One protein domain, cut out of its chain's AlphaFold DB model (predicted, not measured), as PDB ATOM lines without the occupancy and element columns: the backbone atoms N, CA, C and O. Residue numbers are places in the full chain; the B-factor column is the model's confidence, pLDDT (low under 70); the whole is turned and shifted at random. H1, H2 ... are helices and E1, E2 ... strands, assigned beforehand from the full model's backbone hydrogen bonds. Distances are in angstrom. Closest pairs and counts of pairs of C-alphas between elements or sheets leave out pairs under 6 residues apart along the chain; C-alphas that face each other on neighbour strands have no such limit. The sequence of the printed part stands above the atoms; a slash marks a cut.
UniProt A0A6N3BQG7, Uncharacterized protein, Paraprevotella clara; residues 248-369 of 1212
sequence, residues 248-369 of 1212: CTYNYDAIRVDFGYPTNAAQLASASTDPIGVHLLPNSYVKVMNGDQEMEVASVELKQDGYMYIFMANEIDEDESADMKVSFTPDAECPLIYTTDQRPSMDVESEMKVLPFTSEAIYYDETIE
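This is residues 248 to 369 of the 1212 residues of an uncharacterized protein of Paraprevotella clara (UniProt A0A6N3BQG7). Little regular structure, yet one curled sheet folds back on itself: leaf E3 E5 E6 E2 E1 faces leaf E7 E4, with E8 as hinge. H1 grazes the E3 end. The 122 printed residues, 48 in named elements, run E1 E2 H1 E3 E4 E5 E6 E7 E8: mostly strand, sheet order E3 E5 E6 E2 E1 E8 E7 E4, mixed. It is compact, radius of gyration of the C-alphas 14.4 A, spans 44 by 35 by 25 A.

E1, residues 248 to 251, and E2, 254 to 258, form a hairpin; N 249 and O 256 are 2.9 A apart. H1, 265 to 271, has every O i to N i+4 pair within hydrogen-bond range. E8, 357 to 364, is parallel to E1; N 250 and O 363 are 2.8 A apart.

E3 is residues 279 to 281, E4 286 to 290, E5 297 to 302, E6 308 to 312, E7 324 to 328. E1 begins at C-alpha 248 (102.162, 124.909, 104.964); E8, 19.5 A long, ends at C-alpha 364 (98.441, 118.438, 100.047).

The farthest C-alphas, Asp 319 and Glu 349, are 44.9 A apart. The printed part has no cut. Links E6 to E7 and E7 to E8 are long. Residues 273 to 277 and 348 to 351 have pLDDT under 70.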
ATOM      1  N   CYS A 248     101.222 125.900 105.478       93.31
ATOM      2  CA  CYS A 248     102.162 124.909 104.964       93.31
ATOM      3  C   CYS A 248     101.456 123.974 103.975       93.31
ATOM      4  O   CYS A 248     100.359 123.480 104.253       93.31
ATOM      5  N   THR A 249     102.093 123.690 102.844       92.00
ATOM      6  CA  THR A 249     101.622 122.718 101.847       92.00
ATOM      7  C   THR A 249     102.692 121.676 101.561       92.00
ATOM      8  O   THR A 249     103.865 121.983 101.724       92.00
ATOM      9  N   TYR A 250     102.330 120.464 101.145       92.38
ATOM     10  CA  TYR A 250     103.308 119.403 100.887       92.38
ATOM     11  C   TYR A 250     103.006 118.588  99.626       92.38
ATOM     12  O   TYR A 250     101.847 118.465  99.223       92.38
ATOM     13  N   ASN A 251     104.056 117.998  99.055       90.38
ATOM     14  CA  ASN A 251     103.998 116.961  98.029       90.38
ATOM     15  C   ASN A 251     105.189 116.013  98.217       90.38
ATOM     16  O   ASN A 251     106.323 116.481  98.257       90.38
ATOM     17  N   TYR A 252     104.933 114.709  98.344       88.00
ATOM     18  CA  TYR A 252     105.950 113.692  98.653       88.00
ATOM     19  C   TYR A 252     106.855 114.086  99.833       88.00
ATOM     20  O   TYR A 252     106.401 114.110 100.972       88.00
ATOM     21  N   ASP A 253     108.127 114.375  99.590       89.31
ATOM     22  CA  ASP A 253     109.145 114.734 100.574       89.31
ATOM     23  C   ASP A 253     109.303 116.252 100.773       89.31
ATOM     24  O   ASP A 253     110.001 116.670 101.692       89.31
ATOM     25  N   ALA A 254     108.639 117.093  99.979       94.06
ATOM     26  CA  ALA A 254     108.771 118.545 100.048       94.06
ATOM     27  C   ALA A 254     107.593 119.198 100.785       94.06
ATOM     28  O   ALA A 254     106.433 119.046 100.399       94.06
ATOM     29  N   ILE A 255     107.884 120.002 101.813       95.94
ATOM     30  CA  ILE A 255     106.914 120.879 102.480       95.94
ATOM     31  C   ILE A 255     107.259 122.339 102.163       95.94
ATOM     32  O   ILE A 255     108.285 122.847 102.605       95.94
ATOM     33  N   ARG A 256     106.374 123.042 101.458       95.81
ATOM     34  CA  ARG A 256     106.448 124.488 101.216       95.81
ATOM     35  C   ARG A 256     105.805 125.256 102.370       95.81
ATOM     36  O   ARG A 256     104.655 124.998 102.731       95.81
ATOM     37  N   VAL A 257     106.517 126.238 102.906       95.75
ATOM     38  CA  VAL A 257     106.043 127.166 103.937       95.75
ATOM     39  C   VAL A 257     105.783 128.527 103.305       95.75
ATOM     40  O   VAL A 257     106.703 129.192 102.826       95.75
ATOM     41  N   ASP A 258     104.522 128.952 103.343       93.38
ATOM     42  CA  ASP A 258     104.085 130.268 102.897       93.38
ATOM     43  C   ASP A 258     103.827 131.176 104.108       93.38
ATOM     44  O   ASP A 258     102.828 131.052 104.830       93.38
ATOM     45  N   PHE A 259     104.751 132.113 104.331       91.69
ATOM     46  CA  PHE A 259     104.629 133.131 105.375       91.69
ATOM     47  C   PHE A 259     103.518 134.147 105.078       91.69
ATOM     48  O   PHE A 259     103.100 134.864 105.981       91.69
ATOM     49  N   GLY A 260     103.013 134.207 103.843       88.25
ATOM     50  CA  GLY A 260     101.880 135.033 103.431       88.25
ATOM     51  C   GLY A 260     102.170 136.531 103.284       88.25
ATOM     52  O   GLY A 260     101.291 137.295 102.878       88.25
ATOM     53  N   TYR A 261     103.406 136.939 103.575       90.38
ATOM     54  CA  TYR A 261     103.927 138.295 103.435       90.38
ATOM     55  C   TYR A 261     105.228 138.273 102.628       90.38
ATOM     56  O   TYR A 261     105.976 137.300 102.741       90.38
ATOM     57  N   PRO A 262     105.546 139.332 101.861       90.75
ATOM     58  CA  PRO A 262     106.806 139.405 101.129       90.75
ATOM     59  C   PRO A 262     108.019 139.266 102.057       90.75
ATOM     60  O   PRO A 262     108.149 140.001 103.041       90.75
ATOM     61  N   THR A 263     108.914 138.335 101.730       93.38
ATOM     62  CA  THR A 263     110.181 138.109 102.442       93.38
ATOM     63  C   THR A 263     111.377 138.333 101.522       93.38
ATOM     64  O   THR A 263     111.224 138.548 100.317       93.38
ATOM     65  N   ASN A 264     112.585 138.289 102.081       94.25
ATOM     66  CA  ASN A 264     113.832 138.303 101.320       94.25
ATOM     67  C   ASN A 264     114.287 136.899 100.881       94.25
ATOM     68  O   ASN A 264     115.415 136.774 100.418       94.25
ATOM     69  N   ALA A 265     113.457 135.851 100.992       93.25
ATOM     70  CA  ALA A 265     113.852 134.478 100.658       93.25
ATOM     71  C   ALA A 265     114.443 134.353  99.243       93.25
ATOM     72  O   ALA A 265     115.546 133.836  99.089       93.25
ATOM     73  N   ALA A 266     113.774 134.924  98.235       92.38
ATOM     74  CA  ALA A 266     114.269 134.924  96.857       92.38
ATOM     75  C   ALA A 266     115.596 135.689  96.709       92.38
ATOM     76  O   ALA A 266     116.485 135.251  95.989       92.38
ATOM     77  N   GLN A 267     115.763 136.808  97.424       92.94
ATOM     78  CA  GLN A 267     117.002 137.593  97.401       92.94
ATOM     79  C   GLN A 267     118.159 136.831  98.048       92.94
ATOM     80  O   GLN A 267     119.254 136.828  97.501       92.94
ATOM     81  N   LEU A 268     117.917 136.172  99.184       91.44
ATOM     82  CA  LEU A 268     118.905 135.323  99.851       91.44
ATOM     83  C   LEU A 268     119.301 134.144  98.961       91.44
ATOM     84  O   LEU A 268     120.485 133.835  98.859       91.44
ATOM     85  N   ALA A 269     118.328 133.530  98.290       87.88
ATOM     86  CA  ALA A 269     118.552 132.453  97.338       87.88
ATOM     87  C   ALA A 269     119.401 132.928  96.140       87.88
ATOM     88  O   ALA A 269     120.405 132.303  95.820       87.88
ATOM     89  N   SER A 270     119.077 134.077  95.534       83.50
ATOM     90  CA  SER A 270     119.834 134.650  94.407       83.50
ATOM     91  C   SER A 270     121.207 135.220  94.780       83.50
ATOM     92  O   SER A 270     122.101 135.228  93.942       83.50
ATOM     93  N   ALA A 271     121.374 135.735  96.000       78.50
ATOM     94  CA  ALA A 271     122.645 136.265  96.500       78.50
ATOM     95  C   ALA A 271     123.558 135.174  97.074       78.50
ATOM     96  O   ALA A 271     124.697 135.458  97.448       78.50
ATOM     97  N   SER A 272     123.054 133.944  97.183       70.88
ATOM     98  CA  SER A 272     123.847 132.804  97.608       70.88
ATOM     99  C   SER A 272     125.013 132.600  96.644       70.88
ATOM    100  O   SER A 272     124.840 132.611  95.429       70.88
ATOM    101  N   THR A 273     126.209 132.396  97.191       56.47
ATOM    102  CA  THR A 273     127.390 131.984  96.417       56.47
ATOM    103  C   THR A 273     127.310 130.520  95.978       56.47
ATOM    104  O   THR A 273     128.232 130.027  95.334       56.47
ATOM    105  N   ASP A 274     126.240 129.816  96.357       56.19
ATOM    106  CA  ASP A 274     125.930 128.471  95.891       56.19
ATOM    107  C   ASP A 274     125.467 128.532  94.416       56.19
ATOM    108  O   ASP A 274     124.493 129.235  94.119       56.19
ATOM    109  N   PRO A 275     126.125 127.816  93.482       52.38
ATOM    110  CA  PRO A 275     125.853 127.877  92.040       52.38
ATOM    111  C   PRO A 275     124.404 127.591  91.616       52.38
ATOM    112  O   PRO A 275     124.039 127.899  90.482       52.38
ATOM    113  N   ILE A 276     123.576 127.011  92.493       58.03
ATOM    114  CA  ILE A 276     122.176 126.647  92.208       58.03
ATOM    115  C   ILE A 276     121.178 127.739  92.641       58.03
ATOM    116  O   ILE A 276     120.000 127.694  92.286       58.03
ATOM    117  N   GLY A 277     121.632 128.772  93.357       66.19
ATOM    118  CA  GLY A 277     120.774 129.885  93.760       66.19
ATOM    119  C   GLY A 277     119.741 129.495  94.820       66.19
ATOM    120  O   GLY A 277     118.570 129.858  94.703       66.19
ATOM    121  N   VAL A 278     120.184 128.744  95.835       81.12
ATOM    122  CA  VAL A 278     119.429 128.395  97.050       81.12
ATOM    123  C   VAL A 278     120.153 128.917  98.289       81.12
ATOM    124  O   VAL A 278     121.380 129.013  98.299       81.12
ATOM    125  N   HIS A 279     119.416 129.232  99.356       88.56
ATOM    126  CA  HIS A 279     120.006 129.603 100.647       88.56
ATOM    127  C   HIS A 279     119.580 128.625 101.741       88.56
ATOM    128  O   HIS A 279     118.389 128.408 101.959       88.56
ATOM    129  N   LEU A 280     120.556 128.046 102.439       89.12
ATOM    130  CA  LEU A 280     120.315 127.010 103.439       89.12
ATOM    131  C   LEU A 280     120.072 127.603 104.817       89.12
ATOM    132  O   LEU A 280     120.867 128.398 105.317       89.12
ATOM    133  N   LEU A 281     118.994 127.157 105.454       91.81
ATOM    134  CA  LEU A 281     118.732 127.423 106.860       91.81
ATOM    135  C   LEU A 281     119.078 126.188 107.705       91.81
ATOM    136  O   LEU A 281     118.922 125.056 107.243       91.81
ATOM    137  N   PRO A 282     119.511 126.368 108.965       93.62
ATOM    138  CA  PRO A 282     119.713 125.251 109.878       93.62
ATOM    139  C   PRO A 282     118.447 124.401 110.035       93.62
ATOM    140  O   PRO A 282     117.394 124.918 110.415       93.62
ATOM    141  N   ASN A 283     118.565 123.078 109.860       93.81
ATOM    142  CA  ASN A 283     117.445 122.143 110.054       93.81
ATOM    143  C   ASN A 283     116.813 122.282 111.451       93.81
ATOM    144  O   ASN A 283     115.614 122.087 111.611       93.81
ATOM    145  N   SER A 284     117.599 122.692 112.455       93.88
ATOM    146  CA  SER A 284     117.137 122.946 113.824       93.88
ATOM    147  C   SER A 284     116.115 124.078 113.965       93.88
ATOM    148  O   SER A 284     115.475 124.173 115.009       93.88
ATOM    149  N   TYR A 285     115.968 124.957 112.966       95.81
ATOM    150  CA  TYR A 285     114.934 125.999 112.982       95.81
ATOM    151  C   TYR A 285     113.541 125.433 112.760       95.81
ATOM    152  O   TYR A 285     112.560 126.098 113.086       95.81
ATOM    153  N   VAL A 286     113.443 124.223 112.216       97.00
ATOM    154  CA  VAL A 286     112.181 123.589 111.873       97.00
ATOM    155  C   VAL A 286     111.991 122.330 112.700       97.00
ATOM    156  O   VAL A 286     112.923 121.584 112.984       97.00
ATOM    157  N   LYS A 287     110.740 122.077 113.074       96.50
ATOM    158  CA  LYS A 287     110.323 120.819 113.685       96.50
ATOM    159  C   LYS A 287     109.073 120.300 112.992       96.50
ATOM    160  O   LYS A 287     108.053 120.989 112.988       96.50
ATOM    161  N   VAL A 288     109.150 119.087 112.447       95.44
ATOM    162  CA  VAL A 288     108.028 118.401 111.795       95.44
ATOM    163  C   VAL A 288     107.594 117.226 112.666       95.44
ATOM    164  O   VAL A 288     108.396 116.357 112.996       95.44
ATOM    165  N   MET A 289     106.327 117.213 113.067       94.12
ATOM    166  CA  MET A 289     105.723 116.170 113.896       94.12
ATOM    167  C   MET A 289     104.661 115.429 113.090       94.12
ATOM    168  O   MET A 289     103.838 116.090 112.472       94.12
ATOM    169  N   ASN A 290     104.626 114.100 113.143       90.56
ATOM    170  CA  ASN A 290     103.478 113.278 112.761       90.56
ATOM    171  C   ASN A 290     102.843 112.729 114.051       90.56
ATOM    172  O   ASN A 290     103.402 111.849 114.714       90.56
ATOM    173  N   GLY A 291     101.723 113.320 114.481       87.50
ATOM    174  CA  GLY A 291     101.180 113.082 115.819       87.50
ATOM    175  C   GLY A 291     102.199 113.445 116.910       87.50
ATOM    176  O   GLY A 291     102.605 114.598 117.032       87.50
ATOM    177  N   ASP A 292     102.632 112.451 117.692       87.69
ATOM    178  CA  ASP A 292     103.645 112.615 118.750       87.69
ATOM    179  C   ASP A 292     105.081 112.274 118.287       87.69
ATOM    180  O   ASP A 292     106.026 112.395 119.072       87.69
ATOM    181  N   GLN A 293     105.271 111.828 117.037       90.69
ATOM    182  CA  GLN A 293     106.573 111.439 116.490       90.69
ATOM    183  C   GLN A 293     107.236 112.606 115.755       90.69
ATOM    184  O   GLN A 293     106.632 113.214 114.881       90.69
ATOM    185  N   GLU A 294     108.496 112.893 116.078       93.12
ATOM    186  CA  GLU A 294     109.320 113.852 115.334       93.12
ATOM    187  C   GLU A 294     109.908 113.185 114.086       93.12
ATOM    188  O   GLU A 294     110.471 112.091 114.170       93.12
ATOM    189  N   MET A 295     109.736 113.836 112.940       92.56
ATOM    190  CA  MET A 295     110.182 113.366 111.632       92.56
ATOM    191  C   MET A 295     111.551 113.965 111.289       92.56
ATOM    192  O   MET A 295     111.874 115.078 111.702       92.56
ATOM    193  N   GLU A 296     112.358 113.228 110.528       94.00
ATOM    194  CA  GLU A 296     113.706 113.655 110.140       94.00
ATOM    195  C   GLU A 296     113.671 114.600 108.928       94.00
ATOM    196  O   GLU A 296     113.090 114.276 107.889       94.00
ATOM    197  N   VAL A 297     114.308 115.765 109.068       94.12
ATOM    198  CA  VAL A 297     114.440 116.794 108.024       94.12
ATOM    199  C   VAL A 297     115.812 116.663 107.360       94.12
ATOM    200  O   VAL A 297     116.830 116.714 108.054       94.12
ATOM    201  N   ALA A 298     115.832 116.526 106.033       90.19
ATOM    202  CA  ALA A 298     117.049 116.471 105.226       90.19
ATOM    203  C   ALA A 298     117.673 117.863 105.059       90.19
ATOM    204  O   ALA A 298     118.848 118.057 105.372       90.19
ATOM    205  N   SER A 299     116.878 118.852 104.647       91.44
ATOM    206  CA  SER A 299     117.326 120.235 104.458       91.44
ATOM    207  C   SER A 299     116.185 121.235 104.642       91.44
ATOM    208  O   SER A 299     115.004 120.913 104.481       91.44
ATOM    209  N   VAL A 300     116.553 122.476 104.970       94.69
ATOM    210  CA  VAL A 300     115.656 123.635 104.934       94.69
ATOM    211  C   VAL A 300     116.239 124.659 103.966       94.69
ATOM    212  O   VAL A 300     117.346 125.157 104.162       94.69
ATOM    213  N   GLU A 301     115.497 124.958 102.907       93.56
ATOM    214  CA  GLU A 301     115.982 125.686 101.736       93.56
ATOM    215  C   GLU A 301     115.090 126.890 101.438       93.56
ATOM    216  O   GLU A 301     113.875 126.762 101.312       93.56
ATOM    217  N   LEU A 302     115.689 128.065 101.273       93.62
ATOM    218  CA  LEU A 302     115.036 129.214 100.653       93.62
ATOM    219  C   LEU A 302     115.288 129.159  99.149       93.62
ATOM    220  O   LEU A 302     116.439 129.034  98.716       93.62
ATOM    221  N   LYS A 303     114.215 129.259  98.365       89.88
ATOM    222  CA  LYS A 303     114.253 129.159  96.902       89.88
ATOM    223  C   LYS A 303     113.902 130.498  96.242       89.88
ATOM    224  O   LYS A 303     113.387 131.424  96.873       89.88
ATOM    225  N   GLN A 304     114.198 130.603  94.946       89.38
ATOM    226  CA  GLN A 304     113.994 131.826  94.155       89.38
ATOM    227  C   GLN A 304     112.520 132.195  93.947       89.38
ATOM    228  O   GLN A 304     112.214 133.350  93.659       89.38
ATOM    229  N   ASP A 305     111.606 131.242  94.124       88.75
ATOM    230  CA  ASP A 305     110.162 131.483  94.099       88.75
ATOM    231  C   ASP A 305     109.650 132.263  95.330       88.75
ATOM    232  O   ASP A 305     108.490 132.672  95.368       88.75
ATOM    233  N   GLY A 306     110.523 132.518  96.313       91.12
ATOM    234  CA  GLY A 306     110.232 133.310  97.503       91.12
ATOM    235  C   GLY A 306     109.702 132.507  98.689       91.12
ATOM    236  O   GLY A 306     109.388 133.114  99.717       91.12
ATOM    237  N   TYR A 307     109.634 131.176  98.588       93.69
ATOM    238  CA  TYR A 307     109.195 130.309  99.678       93.69
ATOM    239  C   TYR A 307     110.361 129.635 100.408       93.69
ATOM    240  O   TYR A 307     111.493 129.546  99.924       93.69
ATOM    241  N   MET A 308     110.054 129.141 101.609       96.31
ATOM    242  CA  MET A 308     110.910 128.215 102.341       96.31
ATOM    243  C   MET A 308     110.397 126.794 102.121       96.31
ATOM    244  O   MET A 308     109.222 126.514 102.354       96.31
ATOM    245  N   TYR A 309     111.285 125.898 101.720       96.38
ATOM    246  CA  TYR A 309     111.026 124.476 101.561       96.38
ATOM    247  C   TYR A 309     111.716 123.693 102.668       96.38
ATOM    248  O   TYR A 309     112.852 123.973 103.042       96.38
ATOM    249  N   ILE A 310     111.013 122.706 103.202       96.94
ATOM    250  CA  ILE A 310     111.534 121.721 104.138       96.94
ATOM    251  C   ILE A 310     111.499 120.396 103.393       96.94
ATOM    252  O   ILE A 310     110.414 119.892 103.098       96.94
ATOM    253  N   PHE A 311     112.668 119.850 103.081       94.38
ATOM    254  CA  PHE A 311     112.772 118.531 102.474       94.38
ATOM    255  C   PHE A 311     112.932 117.488 103.572       94.38
ATOM    256  O   PHE A 311     113.802 117.587 104.442       94.38
ATOM    257  N   MET A 312     112.052 116.501 103.561       93.00
ATOM    258  CA  MET A 312     112.031 115.396 104.504       93.00
ATOM    259  C   MET A 312     113.045 114.333 104.079       93.00
ATOM    260  O   MET A 312     113.250 114.094 102.897       93.00
ATOM    261  N   ALA A 313     113.666 113.648 105.042       88.38
ATOM    262  CA  ALA A 313     114.594 112.555 104.726       88.38
ATOM    263  C   ALA A 313     113.894 111.314 104.136       88.38
ATOM    264  O   ALA A 313     114.547 110.459 103.544       88.38
ATOM    265  N   ASN A 314     112.576 111.203 104.319       85.44
ATOM    266  CA  ASN A 314     111.731 110.164 103.739       85.44
ATOM    267  C   ASN A 314     110.443 110.804 103.205       85.44
ATOM    268  O   ASN A 314     109.973 111.791 103.775       85.44
ATOM    269  N   GLU A 315     109.862 110.216 102.157       85.56
ATOM    270  CA  GLU A 315     108.578 110.648 101.593       85.56
ATOM    271  C   GLU A 315     107.454 110.623 102.644       85.56
ATOM    272  O   GLU A 315     107.413 109.751 103.516       85.56
ATOM    273  N   ILE A 316     106.533 111.587 102.554       85.31
ATOM    274  CA  ILE A 316     105.345 111.661 103.409       85.31
ATOM    275  C   ILE A 316     104.238 110.789 102.811       85.31
ATOM    276  O   ILE A 316     103.698 111.099 101.746       85.31
ATOM    277  N   ASP A 317     103.840 109.741 103.532       80.06
ATOM    278  CA  ASP A 317     102.691 108.911 103.160       80.06
ATOM    279  C   ASP A 317     101.370 109.707 103.251       80.06
ATOM    280  O   ASP A 317     101.125 110.445 104.210       80.06
ATOM    281  N   GLU A 318     100.458 109.524 102.283       72.56
ATOM    282  CA  GLU A 318      99.166 110.244 102.236       72.56
ATOM    283  C   GLU A 318      98.353 110.107 103.540       72.56
ATOM    284  O   GLU A 318      97.759 111.082 104.005       72.56
ATOM    285  N   ASP A 319      98.359 108.918 104.154       74.00
ATOM    286  CA  ASP A 319      97.630 108.619 105.396       74.00
ATOM    287  C   ASP A 319      98.237 109.311 106.638       74.00
ATOM    288  O   ASP A 319      97.542 109.483 107.643       74.00
ATOM    289  N   GLU A 320      99.511 109.718 106.587       76.31
ATOM    290  CA  GLU A 320     100.228 110.372 107.694       76.31
ATOM    291  C   GLU A 320      99.991 111.888 107.738       76.31
ATOM    292  O   GLU A 320     100.010 112.506 108.805       76.31
ATOM    293  N   SER A 321      99.694 112.488 106.586       76.62
ATOM    294  CA  SER A 321      99.568 113.938 106.411       76.62
ATOM    295  C   SER A 321      98.535 114.618 107.320       76.62
ATOM    296  O   SER A 321      98.724 115.765 107.733       76.62
ATOM    297  N   ALA A 322      97.453 113.917 107.677       75.69
ATOM    298  CA  ALA A 322      96.352 114.472 108.463       75.69
ATOM    299  C   ALA A 322      96.772 114.884 109.890       75.69
ATOM    300  O   ALA A 322      96.206 115.828 110.452       75.69
ATOM    301  N   ASP A 323      97.777 114.205 110.449       84.75
ATOM    302  CA  ASP A 323      98.302 114.449 111.795       84.75
ATOM    303  C   ASP A 323      99.641 115.210 111.777       84.75
ATOM    304  O   ASP A 323     100.231 115.450 112.837       84.75
ATOM    305  N   MET A 324     100.108 115.648 110.600       90.06
ATOM    306  CA  MET A 324     101.375 116.360 110.477       90.06
ATOM    307  C   MET A 324     101.291 117.831 110.895       90.06
ATOM    308  O   MET A 324     100.342 118.560 110.568       90.06
ATOM    309  N   LYS A 325     102.316 118.274 111.633       93.00
ATOM    310  CA  LYS A 325     102.462 119.632 112.162       93.00
ATOM    311  C   LYS A 325     103.878 120.162 111.979       93.00
ATOM    312  O   LYS A 325     104.838 119.492 112.346       93.00
ATOM    313  N   VAL A 326     103.998 121.393 111.495       95.00
ATOM    314  CA  VAL A 326     105.272 122.092 111.286       95.00
ATOM    315  C   VAL A 326     105.401 123.234 112.284       95.00
ATOM    316  O   VAL A 326     104.440 123.944 112.579       95.00
ATOM    317  N   SER A 327     106.596 123.415 112.826       94.94
ATOM    318  CA  SER A 327     106.956 124.577 113.637       94.94
ATOM    319  C   SER A 327     108.222 125.210 113.082       94.94
ATOM    320  O   SER A 327     109.114 124.487 112.648       94.94
ATOM    321  N   PHE A 328     108.298 126.536 113.142       95.25
ATOM    322  CA  PHE A 328     109.468 127.328 112.787       95.25
ATOM    323  C   PHE A 328     109.853 128.208 113.980       95.25
ATOM    324  O   PHE A 328     109.094 129.088 114.395       95.25
ATOM    325  N   THR A 329     111.024 127.945 114.551       94.38
ATOM    326  CA  THR A 329     111.572 128.629 115.727       94.38
ATOM    327  C   THR A 329     113.012 129.067 115.448       94.38
ATOM    328  O   THR A 329     113.945 128.426 115.941       94.38
ATOM    329  N   PRO A 330     113.208 130.114 114.625       91.62
ATOM    330  CA  PRO A 330     114.530 130.639 114.311       91.62
ATOM    331  C   PRO A 330     115.185 131.278 115.539       91.62
ATOM    332  O   PRO A 330     114.504 131.727 116.468       91.62
ATOM    333  N   ASP A 331     116.514 131.344 115.533       89.00
ATOM    334  CA  ASP A 331     117.263 132.139 116.501       89.00
ATOM    335  C   ASP A 331     117.348 133.624 116.085       89.00
ATOM    336  O   ASP A 331     116.719 134.073 115.124       89.00
ATOM    337  N   ALA A 332     118.113 134.414 116.844       84.56
ATOM    338  CA  ALA A 332     118.277 135.840 116.582       84.56
ATOM    339  C   ALA A 332     119.119 136.160 115.329       84.56
ATOM    340  O   ALA A 332     119.042 137.292 114.856       84.56
ATOM    341  N   GLU A 333     119.882 135.205 114.797       86.50
ATOM    342  CA  GLU A 333     120.788 135.380 113.652       86.50
ATOM    343  C   GLU A 333     120.148 134.927 112.329       86.50
ATOM    344  O   GLU A 333     120.777 134.987 111.274       86.50
ATOM    345  N   CYS A 334     118.892 134.466 112.352       90.44
ATOM    346  CA  CYS A 334     118.187 134.066 111.140       90.44
ATOM    347  C   CYS A 334     118.104 135.231 110.128       90.44
ATOM    348  O   CYS A 334     117.562 136.290 110.462       90.44
ATOM    349  N   PRO A 335     118.585 135.041 108.882       91.19
ATOM    350  CA  PRO A 335     118.652 136.108 107.880       91.19
ATOM    351  C   PRO A 335     117.298 136.407 107.216       91.19
ATOM    352  O   PRO A 335     117.187 137.351 106.432       91.19
ATOM    353  N   LEU A 336     116.275 135.594 107.498       93.19
ATOM    354  CA  LEU A 336     114.962 135.695 106.879       93.19
ATOM    355  C   LEU A 336     114.147 136.842 107.501       93.19
ATOM    356  O   LEU A 336     113.763 136.807 108.675       93.19
ATOM    357  N   ILE A 337     113.846 137.846 106.682       92.75
ATOM    358  CA  ILE A 337     113.096 139.046 107.064       92.75
ATOM    359  C   ILE A 337     111.938 139.307 106.099       92.75
ATOM    360  O   ILE A 337     111.968 138.914 104.933       92.75
ATOM    361  N   TYR A 338     110.930 140.028 106.576       91.88
ATOM    362  CA  TYR A 338     109.936 140.676 105.735       91.88
ATOM    363  C   TYR A 338     110.579 141.838 104.967       91.88
ATOM    364  O   TYR A 338     111.347 142.617 105.527       91.88
ATOM    365  N   THR A 339     110.258 141.979 103.685       91.69
ATOM    366  CA  THR A 339     110.822 143.031 102.816       91.69
ATOM    367  C   THR A 339     109.911 144.241 102.670       91.69
ATOM    368  O   THR A 339     110.341 145.282 102.179       91.69
ATOM    369  N   THR A 340     108.663 144.129 103.119       88.56
ATOM    370  CA  THR A 340     107.677 145.208 103.067       88.56
ATOM    371  C   THR A 340     107.053 145.444 104.437       88.56
ATOM    372  O   THR A 340     107.093 144.608 105.344       88.56
ATOM    373  N   ASP A 341     106.435 146.607 104.605       85.38
ATOM    374  CA  ASP A 341     105.694 146.957 105.813       85.38
ATOM    375  C   ASP A 341     104.327 146.256 105.914       85.38
ATOM    376  O   ASP A 341     103.586 146.491 106.864       85.38
ATOM    377  N   GLN A 342     104.016 145.357 104.972       87.00
ATOM    378  CA  GLN A 342     102.867 144.458 105.036       87.00
ATOM    379  C   GLN A 342     103.019 143.372 106.121       87.00
ATOM    380  O   GLN A 342     102.154 142.523 106.274       87.00
ATOM    381  N   ARG A 343     104.117 143.369 106.880       86.56
ATOM    382  CA  ARG A 343     104.375 142.423 107.972       86.56
ATOM    383  C   ARG A 343     103.282 142.445 109.062       86.56
ATOM    384  O   ARG A 343     102.642 143.475 109.273       86.56
ATOM    385  N   PRO A 344     103.116 141.360 109.842       87.38
ATOM    386  CA  PRO A 344     102.113 141.270 110.906       87.38
ATOM    387  C   PRO A 344     102.525 142.034 112.186       87.38
ATOM    388  O   PRO A 344     102.576 141.456 113.270       87.38
ATOM    389  N   SER A 345     102.861 143.327 112.078       82.38
ATOM    390  CA  SER A 345     103.263 144.176 113.209       82.38
ATOM    391  C   SER A 345     102.936 145.659 112.991       82.38
ATOM    392  O   SER A 345     103.089 146.194 111.896       82.38
ATOM    393  N   MET A 346     102.540 146.337 114.074       72.06
ATOM    394  CA  MET A 346     102.383 147.798 114.150       72.06
ATOM    395  C   MET A 346     103.697 148.533 114.454       72.06
ATOM    396  O   MET A 346     103.760 149.757 114.353       72.06
ATOM    397  N   ASP A 347     104.737 147.818 114.871       74.62
ATOM    398  CA  ASP A 347     106.009 148.423 115.248       74.62
ATOM    399  C   ASP A 347     106.867 148.648 114.000       74.62
ATOM    400  O   ASP A 347     107.398 147.694 113.430       74.62
ATOM    401  N   VAL A 348     106.973 149.904 113.556       67.88
ATOM    402  CA  VAL A 348     107.806 150.300 112.407       67.88
ATOM    403  C   VAL A 348     109.298 150.332 112.731       67.88
ATOM    404  O   VAL A 348     110.096 150.273 111.800       67.88
ATOM    405  N   GLU A 349     109.668 150.386 114.013       69.94
ATOM    406  CA  GLU A 349     111.053 150.467 114.488       69.94
ATOM    407  C   GLU A 349     111.649 149.082 114.793       69.94
ATOM    408  O   GLU A 349     112.870 148.925 114.776       69.94
ATOM    409  N   SER A 350     110.817 148.060 115.043       67.06
ATOM    410  CA  SER A 350     111.283 146.682 115.254       67.06
ATOM    411  C   SER A 350     111.953 146.098 114.011       67.06
ATOM    412  O   SER A 350     111.464 146.287 112.893       67.06
ATOM    413  N   GLU A 351     112.990 145.282 114.220       68.38
ATOM    414  CA  GLU A 351     113.625 144.487 113.164       68.38
ATOM    415  C   GLU A 351     112.583 143.694 112.358       68.38
ATOM    416  O   GLU A 351     111.681 143.069 112.916       68.38
ATOM    417  N   MET A 352     112.733 143.686 111.032       85.00
ATOM    418  CA  MET A 352     111.806 143.083 110.062       85.00
ATOM    419  C   MET A 352     111.737 141.544 110.116       85.00
ATOM    420  O   MET A 352     111.323 140.915 109.148       85.00
ATOM    421  N   LYS A 353     112.174 140.907 111.200       87.81
ATOM    422  CA  LYS A 353     112.330 139.453 111.295       87.81
ATOM    423  C   LYS A 353     111.012 138.714 111.091       87.81
ATOM    424  O   LYS A 353     109.962 139.127 111.594       87.81
ATOM    425  N   VAL A 354     111.086 137.592 110.373       90.00
ATOM    426  CA  VAL A 354     109.945 136.685 110.225       90.00
ATOM    427  C   VAL A 354     109.570 136.099 111.586       90.00
ATOM    428  O   VAL A 354     110.431 135.698 112.370       90.00
ATOM    429  N   LEU A 355     108.270 136.086 111.891       87.75
ATOM    430  CA  LEU A 355     107.778 135.658 113.201       87.75
ATOM    431  C   LEU A 355     107.811 134.126 113.329       87.75
ATOM    432  O   LEU A 355     107.466 133.430 112.371       87.75
ATOM    433  N   PRO A 356     108.163 133.582 114.511       89.88
ATOM    434  CA  PRO A 356     108.080 132.149 114.759       89.88
ATOM    435  C   PRO A 356     106.623 131.672 114.759       89.88
ATOM    436  O   PRO A 356     105.716 132.398 115.174       89.88
ATOM    437  N   PHE A 357     106.407 130.414 114.377       90.31
ATOM    438  CA  PHE A 357     105.110 129.746 114.484       90.31
ATOM    439  C   PHE A 357     105.269 128.314 114.992       90.31
ATOM    440  O   PHE A 357     106.316 127.683 114.850       90.31
ATOM    441  N   THR A 358     104.211 127.777 115.595       91.25
ATOM    442  CA  THR A 358     104.230 126.432 116.180       91.25
ATOM    443  C   THR A 358     102.988 125.653 115.803       91.25
ATOM    444  O   THR A 358     101.884 126.189 115.882       91.25
ATOM    445  N   SER A 359     103.161 124.363 115.525       89.25
ATOM    446  CA  SER A 359     102.067 123.411 115.314       89.25
ATOM    447  C   SER A 359     101.133 123.754 114.134       89.25
ATOM    448  O   SER A 359      99.924 123.513 114.210       89.25
ATOM    449  N   GLU A 360     101.677 124.278 113.036       91.12
ATOM    450  CA  GLU A 360     100.921 124.573 111.815       91.12
ATOM    451  C   GLU A 360     100.595 123.288 111.045       91.12
ATOM    452  O   GLU A 360     101.444 122.412 110.906       91.12
ATOM    453  N   ALA A 361      99.365 123.150 110.552       89.75
ATOM    454  CA  ALA A 361      98.965 121.984 109.767       89.75
ATOM    455  C   ALA A 361      99.503 122.065 108.332       89.75
ATOM    456  O   ALA A 361      99.538 123.149 107.749       89.75
ATOM    457  N   ILE A 362      99.844 120.915 107.751       90.06
ATOM    458  CA  ILE A 362     100.186 120.820 106.328       90.06
ATOM    459  C   ILE A 362      98.975 120.386 105.498       90.06
ATOM    460  O   ILE A 362      98.067 119.726 106.005       90.06
ATOM    461  N   TYR A 363      98.966 120.758 104.220       88.00
ATOM    462  CA  TYR A 363      97.905 120.417 103.271       88.00
ATOM    463  C   TYR A 363      98.508 119.965 101.944       88.00
ATOM    464  O   TYR A 363      99.507 120.519 101.504       88.00
ATOM    465  N   TYR A 364      97.913 118.964 101.303       86.44
ATOM    466  CA  TYR A 364      98.441 118.438 100.047       86.44
ATOM    467  C   TYR A 364      98.358 119.472  98.910       86.44
ATOM    468  O   TYR A 364      97.316 120.108  98.730       86.44
ATOM    469  N   ASP A 365      99.443 119.620  98.148       85.50
ATOM    470  CA  ASP A 365      99.524 120.455  96.947       85.50
ATOM    471  C   ASP A 365     100.425 119.806  95.885       85.50
ATOM    472  O   ASP A 365     101.642 119.972  95.890       85.50
ATOM    473  N   GLU A 366      99.811 119.130  94.916       82.88
ATOM    474  CA  GLU A 366     100.506 118.465  93.803       82.88
ATOM    475  C   GLU A 366     101.328 119.405  92.892       82.88
ATOM    476  O   GLU A 366     102.057 118.911  92.041       82.88
ATOM    477  N   THR A 367     101.202 120.740  93.011       81.12
ATOM    478  CA  THR A 367     101.994 121.684  92.184       81.12
ATOM    479  C   THR A 367     103.427 121.865  92.662       81.12
ATOM    480  O   THR A 367     104.216 122.517  91.983       81.12
ATOM    481  N   ILE A 368     103.772 121.328  93.831       87.69
ATOM    482  CA  ILE A 368     105.140 121.380  94.332       87.69
ATOM    483  C   ILE A 368     105.976 120.377  93.527       87.69
ATOM    484  O   ILE A 368     105.847 119.169  93.717       87.69
ATOM    485  N   GLU A 369     106.812 120.894  92.626       85.81
ATOM    486  CA  GLU A 369     107.758 120.133  91.787       85.81
ATOM    487  C   GLU A 369     109.231 120.368  92.196       85.81
ATOM    488  O   GLU A 369     110.148 119.891  91.532       85.81
TER     489      GLU A 369